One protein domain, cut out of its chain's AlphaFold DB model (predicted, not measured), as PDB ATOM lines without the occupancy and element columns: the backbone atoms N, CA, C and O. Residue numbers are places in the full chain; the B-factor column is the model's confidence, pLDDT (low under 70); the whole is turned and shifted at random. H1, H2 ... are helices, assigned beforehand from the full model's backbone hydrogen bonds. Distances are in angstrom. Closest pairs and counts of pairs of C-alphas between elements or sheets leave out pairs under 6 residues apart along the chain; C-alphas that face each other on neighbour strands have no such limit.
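This is residues 37 to 108 and 217 to 267 of the 593 residues of an uncharacterized protein of Sorangium cellulosum (UniProt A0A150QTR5). This is a long, slim rod of staggered helices: H1 and H2 lie side by side as a helical hairpin, and H3, the longest helix, packs slantwise on H2 with its residues 218 to 234 and then runs on beyond the hairpin. At the far end of H3 the short H4 folds back on it, while residues 102 to 107 stick out at the other end of the rod. The printed part has 123 residues, with four named helices in the order H1, H2, H3, H4 and no named strand, and its class is all helix. It is loose, with a radius of gyration of the C-alphas of 19.7 A, and spans 72 by 22 by 17 A.

Find C-alpha 38 at (399.177, 414.388, 369.824); from there H1, residues 38 to 59, runs 31.1 A to C-alpha 59 at (397.587, 424.159, 399.306). After residues 60 to 75, which hold no named element, look for H2 at residues 76 to 102, 39.2 A long. Beyond the cut, H3 takes residues 218 to 252 and is 49.5 A long. H4, residues 255 to 262, ends at C-alpha 262, at (387.414, 430.356, 417.611).

H1, H2 and H3 form an up and down bundle, in which each helix runs against the one before it in the chain. H1 and H2 are a hairpin and touch at a shallow tilt of 23 degrees, opposite ways; look at Ser 47 and Thr 87, their closest C-alphas, 4.1 A apart. H2 and H3 touch at a steep tilt of 42 degrees, opposite ways, and their closest C-alphas are those of Ala 85 and Gly 226, at 3.7 A. H1 and H3 only just touch, with 3 pairs of C-alphas within 8 A, through residue 58 of H1 and residues 233 to 237 of H3; the closest are those of Cys 58 and Arg 237, at 6.5 A. H3 and H4 are a second hairpin, at a shallow tilt of 23 degrees, and touch through residues 245 to 250 of H3, with the C-alphas of Ala 249 and Ala 257 closest at 5.0 A. H4 is apart from H1 and from H2. In H1, H2, H3 and H4 every backbone O i to N i+4 pair is within hydrogen-bond range.

The two C-alphas farthest apart, those of Phe 106 and Val 255, are 72.6 A apart. Residues 109 to 216 are not printed, and across this cut C-alphas 108 and 217 stand 25.1 A apart. The link from H1 to H2 is long, with 16 residues, and the link from H3 to H4 is tight, with 2. Residues 102 to 107 and 251 to 256 stand free; 102 belongs to H2. The mean pLDDT of the printed part is 92.6, and no printed residue is under 70.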
ATOM      1  N   ARG A  37     401.219 410.994 368.280       86.62
ATOM      2  CA  ARG A  37     400.406 410.723 369.481       86.62
ATOM      3  C   ARG A  37     399.843 412.001 370.128       86.62
ATOM      4  O   ARG A  37     399.645 412.049 371.339       86.62
ATOM      5  N   ARG A  38     399.584 413.051 369.334       87.00
ATOM      6  CA  ARG A  38     399.177 414.388 369.824       87.00
ATOM      7  C   ARG A  38     397.941 414.342 370.722       87.00
ATOM      8  O   ARG A  38     397.903 415.045 371.722       87.00
ATOM      9  N   THR A  39     396.972 413.481 370.417       87.50
ATOM     10  CA  THR A  39     395.749 413.319 371.217       87.50
ATOM     11  C   THR A  39     396.032 412.772 372.617       87.50
ATOM     12  O   THR A  39     395.435 413.237 373.582       87.50
ATOM     13  N   ILE A  40     396.968 411.825 372.750       90.81
ATOM     14  CA  ILE A  40     397.387 411.290 374.056       90.81
ATOM     15  C   ILE A  40     398.054 412.403 374.865       90.81
ATOM     16  O   ILE A  40     397.683 412.631 376.012       90.81
ATOM     17  N   VAL A  41     398.981 413.142 374.243       93.44
ATOM     18  CA  VAL A  41     399.659 414.282 374.882       93.44
ATOM     19  C   VAL A  41     398.653 415.347 375.322       93.44
ATOM     20  O   VAL A  41     398.749 415.834 376.442       93.44
ATOM     21  N   ALA A  42     397.655 415.666 374.495       94.31
ATOM     22  CA  ALA A  42     396.618 416.637 374.833       94.31
ATOM     23  C   ALA A  42     395.791 416.208 376.060       94.31
ATOM     24  O   ALA A  42     395.605 417.002 376.979       94.31
ATOM     25  N   TRP A  43     395.344 414.948 376.127       94.81
ATOM     26  CA  TRP A  43     394.588 414.449 377.283       94.81
ATOM     27  C   TRP A  43     395.427 414.364 378.560       94.81
ATOM     28  O   TRP A  43     394.931 414.686 379.641       94.81
ATOM     29  N   LEU A  44     396.704 413.991 378.445       95.19
ATOM     30  CA  LEU A  44     397.635 414.028 379.573       95.19
ATOM     31  C   LEU A  44     397.909 415.464 380.034       95.19
ATOM     32  O   LEU A  44     397.953 415.703 381.236       95.19
ATOM     33  N   ALA A  45     398.020 416.425 379.114       95.06
ATOM     34  CA  ALA A  45     398.179 417.839 379.448       95.06
ATOM     35  C   ALA A  45     396.950 418.391 380.190       95.06
ATOM     36  O   ALA A  45     397.108 419.062 381.207       95.06
ATOM     37  N   VAL A  46     395.730 418.049 379.750       95.69
ATOM     38  CA  VAL A  46     394.484 418.395 380.465       95.69
ATOM     39  C   VAL A  46     394.468 417.777 381.864       95.69
ATOM     40  O   VAL A  46     394.172 418.466 382.840       95.69
ATOM     41  N   SER A  47     394.836 416.498 381.982       96.38
ATOM     42  CA  SER A  47     394.923 415.813 383.274       96.38
ATOM     43  C   SER A  47     395.937 416.472 384.212       96.38
ATOM     44  O   SER A  47     395.644 416.675 385.391       96.38
ATOM     45  N   ALA A  48     397.118 416.818 383.694       96.56
ATOM     46  CA  ALA A  48     398.179 417.474 384.448       96.56
ATOM     47  C   ALA A  48     397.751 418.869 384.917       96.56
ATOM     48  O   ALA A  48     397.919 419.192 386.089       96.56
ATOM     49  N   ALA A  49     397.129 419.668 384.044       97.50
ATOM     50  CA  ALA A  49     396.612 420.985 384.402       97.50
ATOM     51  C   ALA A  49     395.535 420.897 385.498       97.50
ATOM     52  O   ALA A  49     395.614 421.611 386.497       97.50
ATOM     53  N   ALA A  50     394.575 419.975 385.367       96.88
ATOM     54  CA  ALA A  50     393.558 419.741 386.393       96.88
ATOM     55  C   ALA A  50     394.169 419.257 387.722       96.88
ATOM     56  O   ALA A  50     393.765 419.718 388.789       96.88
ATOM     57  N   GLY A  51     395.183 418.387 387.664       97.12
ATOM     58  CA  GLY A  51     395.898 417.898 388.844       97.12
ATOM     59  C   GLY A  51     396.682 418.998 389.563       97.12
ATOM     60  O   GLY A  51     396.630 419.088 390.787       97.12
ATOM     61  N   LEU A  52     397.350 419.882 388.815       97.69
ATOM     62  CA  LEU A  52     398.042 421.048 389.370       97.69
ATOM     63  C   LEU A  52     397.064 422.029 390.021       97.69
ATOM     64  O   LEU A  52     397.332 422.512 391.118       97.69
ATOM     65  N   LEU A  53     395.911 422.280 389.397       97.44
ATOM     66  CA  LEU A  53     394.855 423.103 389.992       97.44
ATOM     67  C   LEU A  53     394.286 422.466 391.265       97.44
ATOM     68  O   LEU A  53     394.061 423.173 392.244       97.44
ATOM     69  N   LEU A  54     394.101 421.143 391.291       96.81
ATOM     70  CA  LEU A  54     393.664 420.425 392.490       96.81
ATOM     71  C   LEU A  54     394.702 420.526 393.615       96.81
ATOM     72  O   LEU A  54     394.337 420.768 394.764       96.81
ATOM     73  N   ALA A  55     395.991 420.393 393.294       95.75
ATOM     74  CA  ALA A  55     397.080 420.555 394.254       95.75
ATOM     75  C   ALA A  55     397.164 421.995 394.786       95.75
ATOM     76  O   ALA A  55     397.260 422.196 395.998       95.75
ATOM     77  N   ALA A  56     397.051 422.996 393.908       95.94
ATOM     78  CA  ALA A  56     396.994 424.404 394.291       95.94
ATOM     79  C   ALA A  56     395.789 424.685 395.200       95.94
ATOM     80  O   ALA A  56     395.929 425.349 396.224       95.94
ATOM     81  N   LEU A  57     394.626 424.108 394.886       95.38
ATOM     82  CA  LEU A  57     393.432 424.194 395.720       95.38
ATOM     83  C   LEU A  57     393.629 423.496 397.077       95.38
ATOM     84  O   LEU A  57     393.128 423.981 398.086       95.38
ATOM     85  N   CYS A  58     394.372 422.391 397.150       94.06
ATOM     86  CA  CYS A  58     394.708 421.756 398.430       94.06
ATOM     87  C   CYS A  58     395.633 422.639 399.287       94.06
ATOM     88  O   CYS A  58     395.461 422.703 400.507       94.06
ATOM     89  N   ALA A  59     396.592 423.316 398.649       94.12
ATOM     90  CA  ALA A  59     397.587 424.159 399.306       94.12
ATOM     91  C   ALA A  59     397.046 425.536 399.727       94.12
ATOM     92  O   ALA A  59     397.479 426.078 400.745       94.12
ATOM     93  N   ALA A  60     396.098 426.099 398.974       93.62
ATOM     94  CA  ALA A  60     395.558 427.436 399.206       93.62
ATOM     95  C   ALA A  60     395.032 427.588 400.642       93.62
ATOM     96  O   ALA A  60     394.126 426.867 401.050       93.62
ATOM     97  N   GLY A  61     395.615 428.506 401.419       89.94
ATOM     98  CA  GLY A  61     395.198 428.817 402.792       89.94
ATOM     99  C   GLY A  61     395.437 427.714 403.832       89.94
ATOM    100  O   GLY A  61     394.953 427.836 404.952       89.94
ATOM    101  N   LEU A  62     396.145 426.631 403.500       93.31
ATOM    102  CA  LEU A  62     396.297 425.479 404.393       93.31
ATOM    103  C   LEU A  62     396.985 425.853 405.720       93.31
ATOM    104  O   LEU A  62     398.183 426.123 405.751       93.31
ATOM    105  N   GLY A  63     396.246 425.773 406.829       88.56
ATOM    106  CA  GLY A  63     396.752 426.008 408.184       88.56
ATOM    107  C   GLY A  63     396.914 427.477 408.591       88.56
ATOM    108  O   GLY A  63     397.338 427.731 409.716       88.56
ATOM    109  N   ASP A  64     396.578 428.435 407.725       89.25
ATOM    110  CA  ASP A  64     396.680 429.861 408.046       89.25
ATOM    111  C   ASP A  64     395.424 430.347 408.779       89.25
ATOM    112  O   ASP A  64     394.347 430.438 408.197       89.25
ATOM    113  N   VAL A  65     395.570 430.708 410.054       85.44
ATOM    114  CA  VAL A  65     394.463 431.162 410.913       85.44
ATOM    115  C   VAL A  65     393.829 432.471 410.416       85.44
ATOM    116  O   VAL A  65     392.672 432.751 410.732       85.44
ATOM    117  N   ASN A  66     394.544 433.259 409.610       86.44
ATOM    118  CA  ASN A  66     394.061 434.535 409.086       86.44
ATOM    119  C   ASN A  66     393.416 434.416 407.698       86.44
ATOM    120  O   ASN A  66     392.732 435.342 407.258       86.44
ATOM    121  N   SER A  67     393.588 433.285 407.010       88.81
ATOM    122  CA  SER A  67     393.069 433.099 405.657       88.81
ATOM    123  C   SER A  67     391.586 432.719 405.658       88.81
ATOM    124  O   SER A  67     391.157 431.797 406.350       88.81
ATOM    125  N   ALA A  68     390.782 433.356 404.802       87.12
ATOM    126  CA  ALA A  68     389.402 432.921 404.546       87.12
ATOM    127  C   ALA A  68     389.338 431.533 403.876       87.12
ATOM    128  O   ALA A  68     388.319 430.849 403.948       87.12
ATOM    129  N   LEU A  69     390.438 431.101 403.253       90.44
ATOM    130  CA  LEU A  69     390.571 429.788 402.626       90.44
ATOM    131  C   LEU A  69     391.096 428.727 403.600       90.44
ATOM    132  O   LEU A  69     391.292 427.582 403.202       90.44
ATOM    133  N   ALA A  70     391.291 429.053 404.881       90.56
ATOM    134  CA  ALA A  70     391.788 428.099 405.868       90.56
ATOM    135  C   ALA A  70     390.912 426.854 405.963       90.56
ATOM    136  O   ALA A  70     391.409 425.729 405.923       90.56
ATOM    137  N   LEU A  71     389.595 427.032 405.954       93.00
ATOM    138  CA  LEU A  71     388.634 425.944 405.860       93.00
ATOM    139  C   LEU A  71     387.753 426.156 404.643       93.00
ATOM    140  O   LEU A  71     387.027 427.139 404.533       93.00
ATOM    141  N   HIS A  72     387.821 425.210 403.717       94.19
ATOM    142  CA  HIS A  72     387.050 425.299 402.495       94.19
ATOM    143  C   HIS A  72     385.564 425.056 402.787       94.19
ATOM    144  O   HIS A  72     385.229 424.076 403.468       94.19
ATOM    145  N   PRO A  73     384.658 425.912 402.276       93.94
ATOM    146  CA  PRO A  73     383.224 425.732 402.459       93.94
ATOM    147  C   PRO A  73     382.751 424.459 401.752       93.94
ATOM    148  O   PRO A  73     383.392 423.975 400.823       93.94
ATOM    149  N   ARG A  74     381.582 423.935 402.141       92.62
ATOM    150  CA  ARG A  74     381.010 422.721 401.521       92.62
ATOM    151  C   ARG A  74     380.840 422.858 400.003       92.62
ATOM    152  O   ARG A  74     381.033 421.884 399.291       92.62
ATOM    153  N   ALA A  75     380.572 424.068 399.507       92.38
ATOM    154  CA  ALA A  75     380.494 424.352 398.074       92.38
ATOM    155  C   ALA A  75     381.809 424.058 397.325       92.38
ATOM    156  O   ALA A  75     381.781 423.608 396.183       92.38
ATOM    157  N   ALA A  76     382.967 424.228 397.975       94.50
ATOM    158  CA  ALA A  76     384.259 423.927 397.366       94.50
ATOM    159  C   ALA A  76     384.454 422.423 397.111       94.50
ATOM    160  O   ALA A  76     385.247 422.067 396.244       94.50
ATOM    161  N   ALA A  77     383.714 421.536 397.789       95.25
ATOM    162  CA  ALA A  77     383.770 420.099 397.522       95.25
ATOM    163  C   ALA A  77     383.434 419.775 396.053       95.25
ATOM    164  O   ALA A  77     384.056 418.891 395.468       95.25
ATOM    165  N   ALA A  78     382.536 420.542 395.421       95.75
ATOM    166  CA  ALA A  78     382.224 420.390 394.001       95.75
ATOM    167  C   ALA A  78     383.444 420.664 393.104       95.75
ATOM    168  O   ALA A  78     383.678 419.925 392.150       95.75
ATOM    169  N   ALA A  79     384.264 421.667 393.439       95.94
ATOM    170  CA  ALA A  79     385.496 421.962 392.708       95.94
ATOM    171  C   ALA A  79     386.536 420.837 392.857       95.94
ATOM    172  O   ALA A  79     387.162 420.453 391.873       95.94
ATOM    173  N   TYR A  80     386.671 420.253 394.055       97.31
ATOM    174  CA  TYR A  80     387.541 419.090 394.281       97.31
ATOM    175  C   TYR A  80     387.095 417.885 393.447       97.31
ATOM    176  O   TYR A  80     387.921 417.257 392.785       97.31
ATOM    177  N   VAL A  81     385.792 417.582 393.446       97.31
ATOM    178  CA  VAL A  81     385.214 416.478 392.665       97.31
ATOM    179  C   VAL A  81     385.400 416.706 391.169       97.31
ATOM    180  O   VAL A  81     385.834 415.796 390.467       97.31
ATOM    181  N   LEU A  82     385.127 417.917 390.675       96.94
ATOM    182  CA  LEU A  82     385.261 418.255 389.259       96.94
ATOM    183  C   LEU A  82     386.711 418.131 388.777       96.94
ATOM    184  O   LEU A  82     386.960 417.524 387.735       96.94
ATOM    185  N   LEU A  83     387.670 418.677 389.530       97.19
ATOM    186  CA  LEU A  83     389.086 418.613 389.167       97.19
ATOM    187  C   LEU A  83     389.609 417.172 389.223       97.19
ATOM    188  O   LEU A  83     390.228 416.725 388.262       97.19
ATOM    189  N   ALA A  84     389.280 416.413 390.274       96.88
ATOM    190  CA  ALA A  84     389.664 415.004 390.385       96.88
ATOM    191  C   ALA A  84     389.048 414.140 389.267       96.88
ATOM    192  O   ALA A  84     389.744 413.317 388.669       96.88
ATOM    193  N   ALA A  85     387.769 414.357 388.935       96.50
ATOM    194  CA  ALA A  85     387.101 413.679 387.824       96.50
ATOM    195  C   ALA A  85     387.748 414.027 386.476       96.50
ATOM    196  O   ALA A  85     387.934 413.145 385.641       96.50
ATOM    197  N   THR A  86     388.132 415.291 386.269       96.31
ATOM    198  CA  THR A  86     388.792 415.752 385.037       96.31
ATOM    199  C   THR A  86     390.183 415.137 384.884       96.31
ATOM    200  O   THR A  86     390.525 414.664 383.799       96.31
ATOM    201  N   THR A  87     390.960 415.063 385.970       96.44
ATOM    202  CA  THR A  87     392.246 414.352 386.003       96.44
ATOM    203  C   THR A  87     392.058 412.874 385.649       96.44
ATOM    204  O   THR A  87     392.682 412.380 384.710       96.44
ATOM    205  N   ALA A  88     391.136 412.174 386.318       95.38
ATOM    206  CA  ALA A  88     390.861 410.763 386.042       95.38
ATOM    207  C   ALA A  88     390.379 410.529 384.598       95.38
ATOM    208  O   ALA A  88     390.839 409.604 383.929       95.38
ATOM    209  N   LEU A  89     389.497 411.393 384.085       95.12
ATOM    210  CA  LEU A  89     388.984 411.314 382.720       95.12
ATOM    211  C   LEU A  89     390.095 411.509 381.684       95.12
ATOM    212  O   LEU A  89     390.144 410.758 380.712       95.12
ATOM    213  N   GLY A  90     390.991 412.480 381.887       94.00
ATOM    214  CA  GLY A  90     392.124 412.720 380.995       94.00
ATOM    215  C   GLY A  90     393.060 411.512 380.916       94.00
ATOM    216  O   GLY A  90     393.389 411.066 379.816       94.00
ATOM    217  N   VAL A  91     393.403 410.907 382.059       94.62
ATOM    218  CA  VAL A  91     394.201 409.667 382.099       94.62
ATOM    219  C   VAL A  91     393.476 408.518 381.399       94.62
ATOM    220  O   VAL A  91     394.052 407.876 380.523       94.62
ATOM    221  N   LEU A  92     392.202 408.276 381.720       93.75
ATOM    222  CA  LEU A  92     391.427 407.187 381.115       93.75
ATOM    223  C   LEU A  92     391.261 407.367 379.601       93.75
ATOM    224  O   LEU A  92     391.347 406.390 378.860       93.75
ATOM    225  N   ARG A  93     391.076 408.600 379.113       93.12
ATOM    226  CA  ARG A  93     391.038 408.898 377.673       93.12
ATOM    227  C   ARG A  93     392.393 408.658 377.019       93.12
ATOM    228  O   ARG A  93     392.431 408.010 375.977       93.12
ATOM    229  N   ALA A  94     393.490 409.110 377.623       92.50
ATOM    230  CA  ALA A  94     394.838 408.850 377.122       92.50
ATOM    231  C   ALA A  94     395.131 407.341 377.025       92.50
ATOM    232  O   ALA A  94     395.597 406.874 375.985       92.50
ATOM    233  N   LEU A  95     394.780 406.573 378.063       91.44
ATOM    234  CA  LEU A  95     394.899 405.113 378.079       91.44
ATOM    235  C   LEU A  95     394.010 404.453 377.020       91.44
ATOM    236  O   LEU A  95     394.466 403.541 376.340       91.44
ATOM    237  N   ALA A  96     392.779 404.933 376.833       89.44
ATOM    238  CA  ALA A  96     391.860 404.405 375.829       89.44
ATOM    239  C   ALA A  96     392.381 404.637 374.403       89.44
ATOM    240  O   ALA A  96     392.356 403.726 373.579       89.44
ATOM    241  N   TYR A  97     392.907 405.831 374.110       88.56
ATOM    242  CA  TYR A  97     393.547 406.110 372.822       88.56
ATOM    243  C   TYR A  97     394.803 405.261 372.617       88.56
ATOM    244  O   TYR A  97     395.005 404.734 371.528       88.56
ATOM    245  N   ASN A  98     395.626 405.090 373.654       89.00
ATOM    246  CA  ASN A  98     396.806 404.237 373.572       89.00
ATOM    247  C   ASN A  98     396.435 402.767 373.336       89.00
ATOM    248  O   ASN A  98     397.046 402.126 372.489       89.00
ATOM    249  N   ALA A  99     395.412 402.251 374.026       87.44
ATOM    250  CA  ALA A  99     394.909 400.895 373.828       87.44
ATOM    251  C   ALA A  99     394.449 400.688 372.381       87.44
ATOM    252  O   ALA A  99     394.888 399.739 371.744       87.44
ATOM    253  N   VAL A 100     393.672 401.627 371.824       86.06
ATOM    254  CA  VAL A 100     393.260 401.567 370.412       86.06
ATOM    255  C   VAL A 100     394.473 401.515 369.480       86.06
ATOM    256  O   VAL A 100     394.495 400.676 368.587       86.06
ATOM    257  N   LEU A 101     395.498 402.346 369.702       85.56
ATOM    258  CA  LEU A 101     396.705 402.347 368.866       85.56
ATOM    259  C   LEU A 101     397.523 401.054 368.979       85.56
ATOM    260  O   LEU A 101     398.043 400.591 367.972       85.56
ATOM    261  N   VAL A 102     397.642 400.476 370.178       84.88
ATOM    262  CA  VAL A 102     398.383 399.220 370.407       84.88
ATOM    263  C   VAL A 102     397.639 398.014 369.825       84.88
ATOM    264  O   VAL A 102     398.278 397.062 369.397       84.88
ATOM    265  N   THR A 103     396.305 398.060 369.764       85.62
ATOM    266  CA  THR A 103     395.488 396.995 369.155       85.62
ATOM    267  C   THR A 103     395.462 397.023 367.625       85.62
ATOM    268  O   THR A 103     394.878 396.129 367.018       85.62
ATOM    269  N   LEU A 104     396.048 398.037 366.976       88.81
ATOM    270  CA  LEU A 104     396.129 398.057 365.515       88.81
ATOM    271  C   LEU A 104     397.136 396.996 365.036       88.81
ATOM    272  O   LEU A 104     398.258 396.951 365.537       88.81
ATOM    273  N   PRO A 105     396.786 396.175 364.030       88.81
ATOM    274  CA  PRO A 105     397.687 395.147 363.506       88.81
ATOM    275  C   PRO A 105     398.831 395.717 362.641       88.81
ATOM    276  O   PRO A 105     399.744 394.984 362.254       88.81
ATOM    277  N   PHE A 106     398.797 397.024 362.358       88.31
ATOM    278  CA  PHE A 106     399.783 397.786 361.591       88.31
ATOM    279  C   PHE A 106     400.283 399.006 362.377       88.31
ATOM    280  O   PHE A 106     399.620 399.499 363.292       88.31
ATOM    281  N   ALA A 107     401.452 399.527 361.995       88.44
ATOM    282  CA  ALA A 107     401.986 400.750 362.583       88.44
ATOM    283  C   ALA A 107     401.123 401.960 362.166       88.44
ATOM    284  O   ALA A 107     400.947 402.191 360.968       88.44
ATOM    285  N   PRO A 108     400.587 402.757 363.110       90.62
ATOM    286  CA  PRO A 108     399.727 403.880 362.763       90.62
ATOM    287  C   PRO A 108     400.524 404.966 362.034       90.62
ATOM    288  O   PRO A 108     401.553 405.418 362.540       90.62
ATOM    289  N   HIS A 217     382.456 402.952 379.201       88.38
ATOM    290  CA  HIS A 217     382.000 403.476 380.492       88.38
ATOM    291  C   HIS A 217     383.069 404.325 381.199       88.38
ATOM    292  O   HIS A 217     382.957 404.601 382.390       88.38
ATOM    293  N   GLY A 218     384.103 404.773 380.477       86.62
ATOM    294  CA  GLY A 218     385.239 405.484 381.071       86.62
ATOM    295  C   GLY A 218     384.846 406.792 381.763       86.62
ATOM    296  O   GLY A 218     385.485 407.186 382.732       86.62
ATOM    297  N   TRP A 219     383.764 407.437 381.319       89.62
ATOM    298  CA  TRP A 219     383.222 408.628 381.974       89.62
ATOM    299  C   TRP A 219     382.583 408.305 383.334       89.62
ATOM    300  O   TRP A 219     382.829 409.036 384.285       89.62
ATOM    301  N   LEU A 220     381.856 407.186 383.462       92.56
ATOM    302  CA  LEU A 220     381.295 406.728 384.742       92.56
ATOM    303  C   LEU A 220     382.406 406.388 385.733       92.56
ATOM    304  O   LEU A 220     382.344 406.796 386.890       92.56
ATOM    305  N   LEU A 221     383.441 405.684 385.265       92.25
ATOM    306  CA  LEU A 221     384.597 405.346 386.092       92.25
ATOM    307  C   LEU A 221     385.331 406.613 386.557       92.25
ATOM    308  O   LEU A 221     385.642 406.739 387.739       92.25
ATOM    309  N   ALA A 222     385.548 407.579 385.657       92.81
ATOM    310  CA  ALA A 222     386.155 408.864 385.999       92.81
ATOM    311  C   ALA A 222     385.321 409.648 387.022       92.81
ATOM    312  O   ALA A 222     385.880 410.197 387.969       92.81
ATOM    313  N   SER A 223     383.995 409.678 386.866       93.38
ATOM    314  CA  SER A 223     383.091 410.322 387.820       93.38
ATOM    315  C   SER A 223     383.129 409.644 389.188       93.38
ATOM    316  O   SER A 223     383.244 410.336 390.195       93.38
ATOM    317  N   ALA A 224     383.098 408.308 389.244       94.44
ATOM    318  CA  ALA A 224     383.174 407.562 390.500       94.44
ATOM    319  C   ALA A 224     384.500 407.820 391.238       94.44
ATOM    320  O   ALA A 224     384.499 408.143 392.428       94.44
ATOM    321  N   VAL A 225     385.625 407.760 390.517       94.81
ATOM    322  CA  VAL A 225     386.957 408.080 391.056       94.81
ATOM    323  C   VAL A 225     387.030 409.541 391.504       94.81
ATOM    324  O   VAL A 225     387.532 409.825 392.589       94.81
ATOM    325  N   GLY A 226     386.492 410.468 390.710       95.44
ATOM    326  CA  GLY A 226     386.471 411.893 391.027       95.44
ATOM    327  C   GLY A 226     385.657 412.223 392.276       95.44
ATOM    328  O   GLY A 226     386.105 413.019 393.096       95.44
ATOM    329  N   VAL A 227     384.503 411.578 392.474       96.31
ATOM    330  CA  VAL A 227     383.700 411.727 393.698       96.31
ATOM    331  C   VAL A 227     384.464 411.192 394.907       96.31
ATOM    332  O   VAL A 227     384.612 411.912 395.895       96.31
ATOM    333  N   ALA A 228     384.993 409.967 394.822       96.56
ATOM    334  CA  ALA A 228     385.711 409.338 395.929       96.56
ATOM    335  C   ALA A 228     386.964 410.137 396.333       96.56
ATOM    336  O   ALA A 228     387.121 410.499 397.501       96.56
ATOM    337  N   LEU A 229     387.828 410.468 395.368       95.75
ATOM    338  CA  LEU A 229     389.057 411.222 395.621       95.75
ATOM    339  C   LEU A 229     388.776 412.683 395.977       95.75
ATOM    340  O   LEU A 229     389.386 413.206 396.903       95.75
ATOM    341  N   GLY A 230     387.849 413.341 395.282       95.56
ATOM    342  CA  GLY A 230     387.529 414.749 395.511       95.56
ATOM    343  C   GLY A 230     386.954 414.996 396.905       95.56
ATOM    344  O   GLY A 230     387.441 415.868 397.626       95.56
ATOM    345  N   LEU A 231     385.970 414.193 397.328       96.50
ATOM    346  CA  LEU A 231     385.419 414.290 398.682       96.50
ATOM    347  C   LEU A 231     386.452 413.879 399.737       96.50
ATOM    348  O   LEU A 231     386.606 414.584 400.735       96.50
ATOM    349  N   GLY A 232     387.192 412.789 399.505       96.38
ATOM    350  CA  GLY A 232     388.247 412.333 400.411       96.38
ATOM    351  C   GLY A 232     389.304 413.411 400.666       96.38
ATOM    352  O   GLY A 232     389.591 413.738 401.818       96.38
ATOM    353  N   LEU A 233     389.817 414.031 399.598       96.50
ATOM    354  CA  LEU A 233     390.777 415.131 399.680       96.50
ATOM    355  C   LEU A 233     390.185 416.360 400.372       96.50
ATOM    356  O   LEU A 233     390.858 416.943 401.216       96.50
ATOM    357  N   PHE A 234     388.936 416.734 400.083       96.62
ATOM    358  CA  PHE A 234     388.274 417.870 400.734       96.62
ATOM    359  C   PHE A 234     388.205 417.704 402.262       96.62
ATOM    360  O   PHE A 234     388.602 418.606 403.008       96.62
ATOM    361  N   PHE A 235     387.731 416.549 402.742       95.56
ATOM    362  CA  PHE A 235     387.620 416.287 404.178       95.56
ATOM    363  C   PHE A 235     388.989 416.168 404.846       95.56
ATOM    364  O   PHE A 235     389.210 416.782 405.894       95.56
ATOM    365  N   LEU A 236     389.917 415.427 404.231       95.38
ATOM    366  CA  LEU A 236     391.270 415.256 404.753       95.38
ATOM    367  C   LEU A 236     391.997 416.601 404.852       95.38
ATOM    368  O   LEU A 236     392.541 416.932 405.905       95.38
ATOM    369  N   ARG A 237     391.937 417.416 403.793       95.44
ATOM    370  CA  ARG A 237     392.545 418.747 403.750       95.44
ATOM    371  C   ARG A 237     391.971 419.658 404.828       95.44
ATOM    372  O   ARG A 237     392.737 420.299 405.538       95.44
ATOM    373  N   ASN A 238     390.647 419.714 404.988       95.19
ATOM    374  CA  ASN A 238     390.028 420.556 406.017       95.19
ATOM    375  C   ASN A 238     390.391 420.099 407.438       95.19
ATOM    376  O   ASN A 238     390.674 420.941 408.286       95.19
ATOM    377  N   ARG A 239     390.460 418.786 407.689       94.50
ATOM    378  CA  ARG A 239     390.915 418.243 408.978       94.50
ATOM    379  C   ARG A 239     392.377 418.598 409.261       94.50
ATOM    380  O   ARG A 239     392.698 419.027 410.366       94.50
ATOM    381  N   MET A 240     393.257 418.444 408.272       94.75
ATOM    382  CA  MET A 240     394.668 418.822 408.397       94.75
ATOM    383  C   MET A 240     394.840 420.331 408.604       94.75
ATOM    384  O   MET A 240     395.683 420.743 409.398       94.75
ATOM    385  N   SER A 241     394.039 421.148 407.916       95.12
ATOM    386  CA  SER A 241     394.057 422.604 408.067       95.12
ATOM    387  C   SER A 241     393.647 423.030 409.477       95.12
ATOM    388  O   SER A 241     394.378 423.785 410.109       95.12
ATOM    389  N   ASP A 242     392.549 422.481 410.016       94.19
ATOM    390  CA  ASP A 242     392.095 422.767 411.386       94.19
ATOM    391  C   ASP A 242     393.150 422.377 412.435       94.19
ATOM    392  O   ASP A 242     393.443 423.161 413.337       94.19
ATOM    393  N   ALA A 243     393.786 421.210 412.276       93.56
ATOM    394  CA  ALA A 243     394.857 420.767 413.168       93.56
ATOM    395  C   ALA A 243     396.074 421.709 413.133       93.56
ATOM    396  O   ALA A 243     396.639 422.028 414.181       93.56
ATOM    397  N   ARG A 244     396.465 422.193 411.947       94.19
ATOM    398  CA  ARG A 244     397.555 423.171 411.800       94.19
ATOM    399  C   ARG A 244     397.191 424.536 412.370       94.19
ATOM    400  O   ARG A 244     398.022 425.127 413.049       94.19
ATOM    401  N   MET A 245     395.964 425.008 412.151       93.44
ATOM    402  CA  MET A 245     395.471 426.251 412.750       93.44
ATOM    403  C   MET A 245     395.491 426.175 414.279       93.44
ATOM    404  O   MET A 245     395.948 427.107 414.935       93.44
ATOM    405  N   TYR A 246     395.040 425.053 414.847       93.38
ATOM    406  CA  TYR A 246     395.075 424.818 416.289       93.38
ATOM    407  C   TYR A 246     396.514 424.800 416.823       93.38
ATOM    408  O   TYR A 246     396.818 425.474 417.807       93.38
ATOM    409  N   ALA A 247     397.421 424.089 416.145       92.69
ATOM    410  CA  ALA A 247     398.835 424.058 416.509       92.69
ATOM    411  C   ALA A 247     399.485 425.451 416.429       92.69
ATOM    412  O   ALA A 247     400.225 425.827 417.333       92.69
ATOM    413  N   ALA A 248     399.173 426.241 415.397       91.25
ATOM    414  CA  ALA A 248     399.672 427.603 415.239       91.25
ATOM    415  C   ALA A 248     399.146 428.545 416.333       91.25
ATOM    416  O   ALA A 248     399.917 429.324 416.892       91.25
ATOM    417  N   ALA A 249     397.857 428.449 416.680       92.31
ATOM    418  CA  ALA A 249     397.278 429.225 417.773       92.31
ATOM    419  C   ALA A 249     397.926 428.870 419.118       92.31
ATOM    420  O   ALA A 249     398.313 429.758 419.872       92.31
ATOM    421  N   ARG A 250     398.134 427.574 419.378       92.25
ATOM    422  CA  ARG A 250     398.808 427.085 420.586       92.25
ATOM    423  C   ARG A 250     400.291 427.460 420.648       92.25
ATOM    424  O   ARG A 250     400.808 427.648 421.739       92.25
ATOM    425  N   ALA A 251     400.975 427.555 419.509       92.12
ATOM    426  CA  ALA A 251     402.376 427.968 419.458       92.12
ATOM    427  C   ALA A 251     402.560 429.462 419.771       92.12
ATOM    428  O   ALA A 251     403.569 429.831 420.362       92.12
ATOM    429  N   ARG A 252     401.599 430.313 419.383       91.06
ATOM    430  CA  ARG A 252     401.594 431.742 419.746       91.06
ATOM    431  C   ARG A 252     401.147 431.974 421.185       91.06
ATOM    432  O   ARG A 252     401.683 432.855 421.843       91.06
ATOM    433  N   ASP A 253     400.190 431.171 421.649       89.94
ATOM    434  CA  ASP A 253     399.658 431.202 423.012       89.94
ATOM    435  C   ASP A 253     399.225 432.612 423.458       89.94
ATOM    436  O   ASP A 253     399.544 433.062 424.557       89.94
ATOM    437  N   ASP A 254     398.495 433.322 422.596       91.75
ATOM    438  CA  ASP A 254     397.978 434.665 422.863       91.75
ATOM    439  C   ASP A 254     396.459 434.760 422.616       91.75
ATOM    440  O   ASP A 254     395.835 433.899 421.984       91.75
ATOM    441  N   VAL A 255     395.845 435.821 423.147       92.44
ATOM    442  CA  VAL A 255     394.393 436.054 423.071       92.44
ATOM    443  C   VAL A 255     393.926 436.201 421.619       92.44
ATOM    444  O   VAL A 255     392.926 435.599 421.225       92.44
ATOM    445  N   ALA A 256     394.666 436.953 420.800       92.31
ATOM    446  CA  ALA A 256     394.293 437.241 419.416       92.31
ATOM    447  C   ALA A 256     394.293 435.977 418.537       92.31
ATOM    448  O   ALA A 256     393.408 435.791 417.696       92.31
ATOM    449  N   ALA A 257     395.255 435.081 418.743       90.25
ATOM    450  CA  ALA A 257     395.391 433.817 418.041       90.25
ATOM    451  C   ALA A 257     394.277 432.842 418.431       90.25
ATOM    452  O   ALA A 257     393.687 432.212 417.549       90.25
ATOM    453  N   TYR A 258     393.928 432.753 419.721       92.56
ATOM    454  CA  TYR A 258     392.810 431.924 420.171       92.56
ATOM    455  C   TYR A 258     391.453 432.457 419.696       92.56
ATOM    456  O   TYR A 258     390.638 431.670 419.216       92.56
ATOM    457  N   GLN A 259     391.226 433.774 419.723       92.31
ATOM    458  CA  GLN A 259     390.021 434.387 419.145       92.31
ATOM    459  C   GLN A 259     389.929 434.139 417.633       92.31
ATOM    460  O   GLN A 259     388.875 433.756 417.122       92.31
ATOM    461  N   SER A 260     391.048 434.274 416.915       90.06
ATOM    462  CA  SER A 260     391.110 433.995 415.475       90.06
ATOM    463  C   SER A 260     390.841 432.522 415.155       90.06
ATOM    464  O   SER A 260     390.224 432.227 414.127       90.06
ATOM    465  N   TYR A 261     391.257 431.599 416.033       91.88
ATOM    466  CA  TYR A 261     390.905 430.185 415.929       91.88
ATOM    467  C   TYR A 261     389.422 429.950 416.226       91.88
ATOM    468  O   TYR A 261     388.775 429.274 415.442       91.88
ATOM    469  N   ILE A 262     388.845 430.525 417.286       91.31
ATOM    470  CA  ILE A 262     387.414 430.356 417.611       91.31
ATOM    471  C   ILE A 262     386.518 430.851 416.467       91.31
ATOM    472  O   ILE A 262     385.522 430.210 416.145       91.31
ATOM    473  N   ALA A 263     386.889 431.953 415.812       90.38
ATOM    474  CA  ALA A 263     386.109 432.512 414.710       90.38
ATOM    475  C   ALA A 263     386.057 431.612 413.458       90.38
ATOM    476  O   ALA A 263     385.164 431.774 412.626       90.38
ATOM    477  N   ARG A 264     387.025 430.700 413.278       87.31
ATOM    478  CA  ARG A 264     387.202 429.955 412.016       87.31
ATOM    479  C   ARG A 264     387.302 428.443 412.196       87.31
ATOM    480  O   ARG A 264     386.713 427.707 411.411       87.31
ATOM    481  N   GLY A 265     388.068 427.995 413.184       86.12
ATOM    482  CA  GLY A 265     388.318 426.599 413.525       86.12
ATOM    483  C   GLY A 265     387.052 425.850 413.933       86.12
ATOM    484  O   GLY A 265     386.035 426.439 414.293       86.12
ATOM    485  N   ARG A 266     387.102 424.520 413.841       83.06
ATOM    486  CA  ARG A 266     385.943 423.652 414.106       83.06
ATOM    487  C   ARG A 266     386.226 422.514 415.077       83.06
ATOM    488  O   ARG A 266     385.299 422.091 415.755       83.06
ATOM    489  N   GLY A 267     387.456 422.000 415.143       84.56
ATOM    490  CA  GLY A 267     387.751 420.778 415.898       84.56
ATOM    491  C   GLY A 267     387.915 420.975 417.405       84.56
ATOM    492  O   GLY A 267     387.512 420.111 418.174       84.56
TER     493      GLY A 267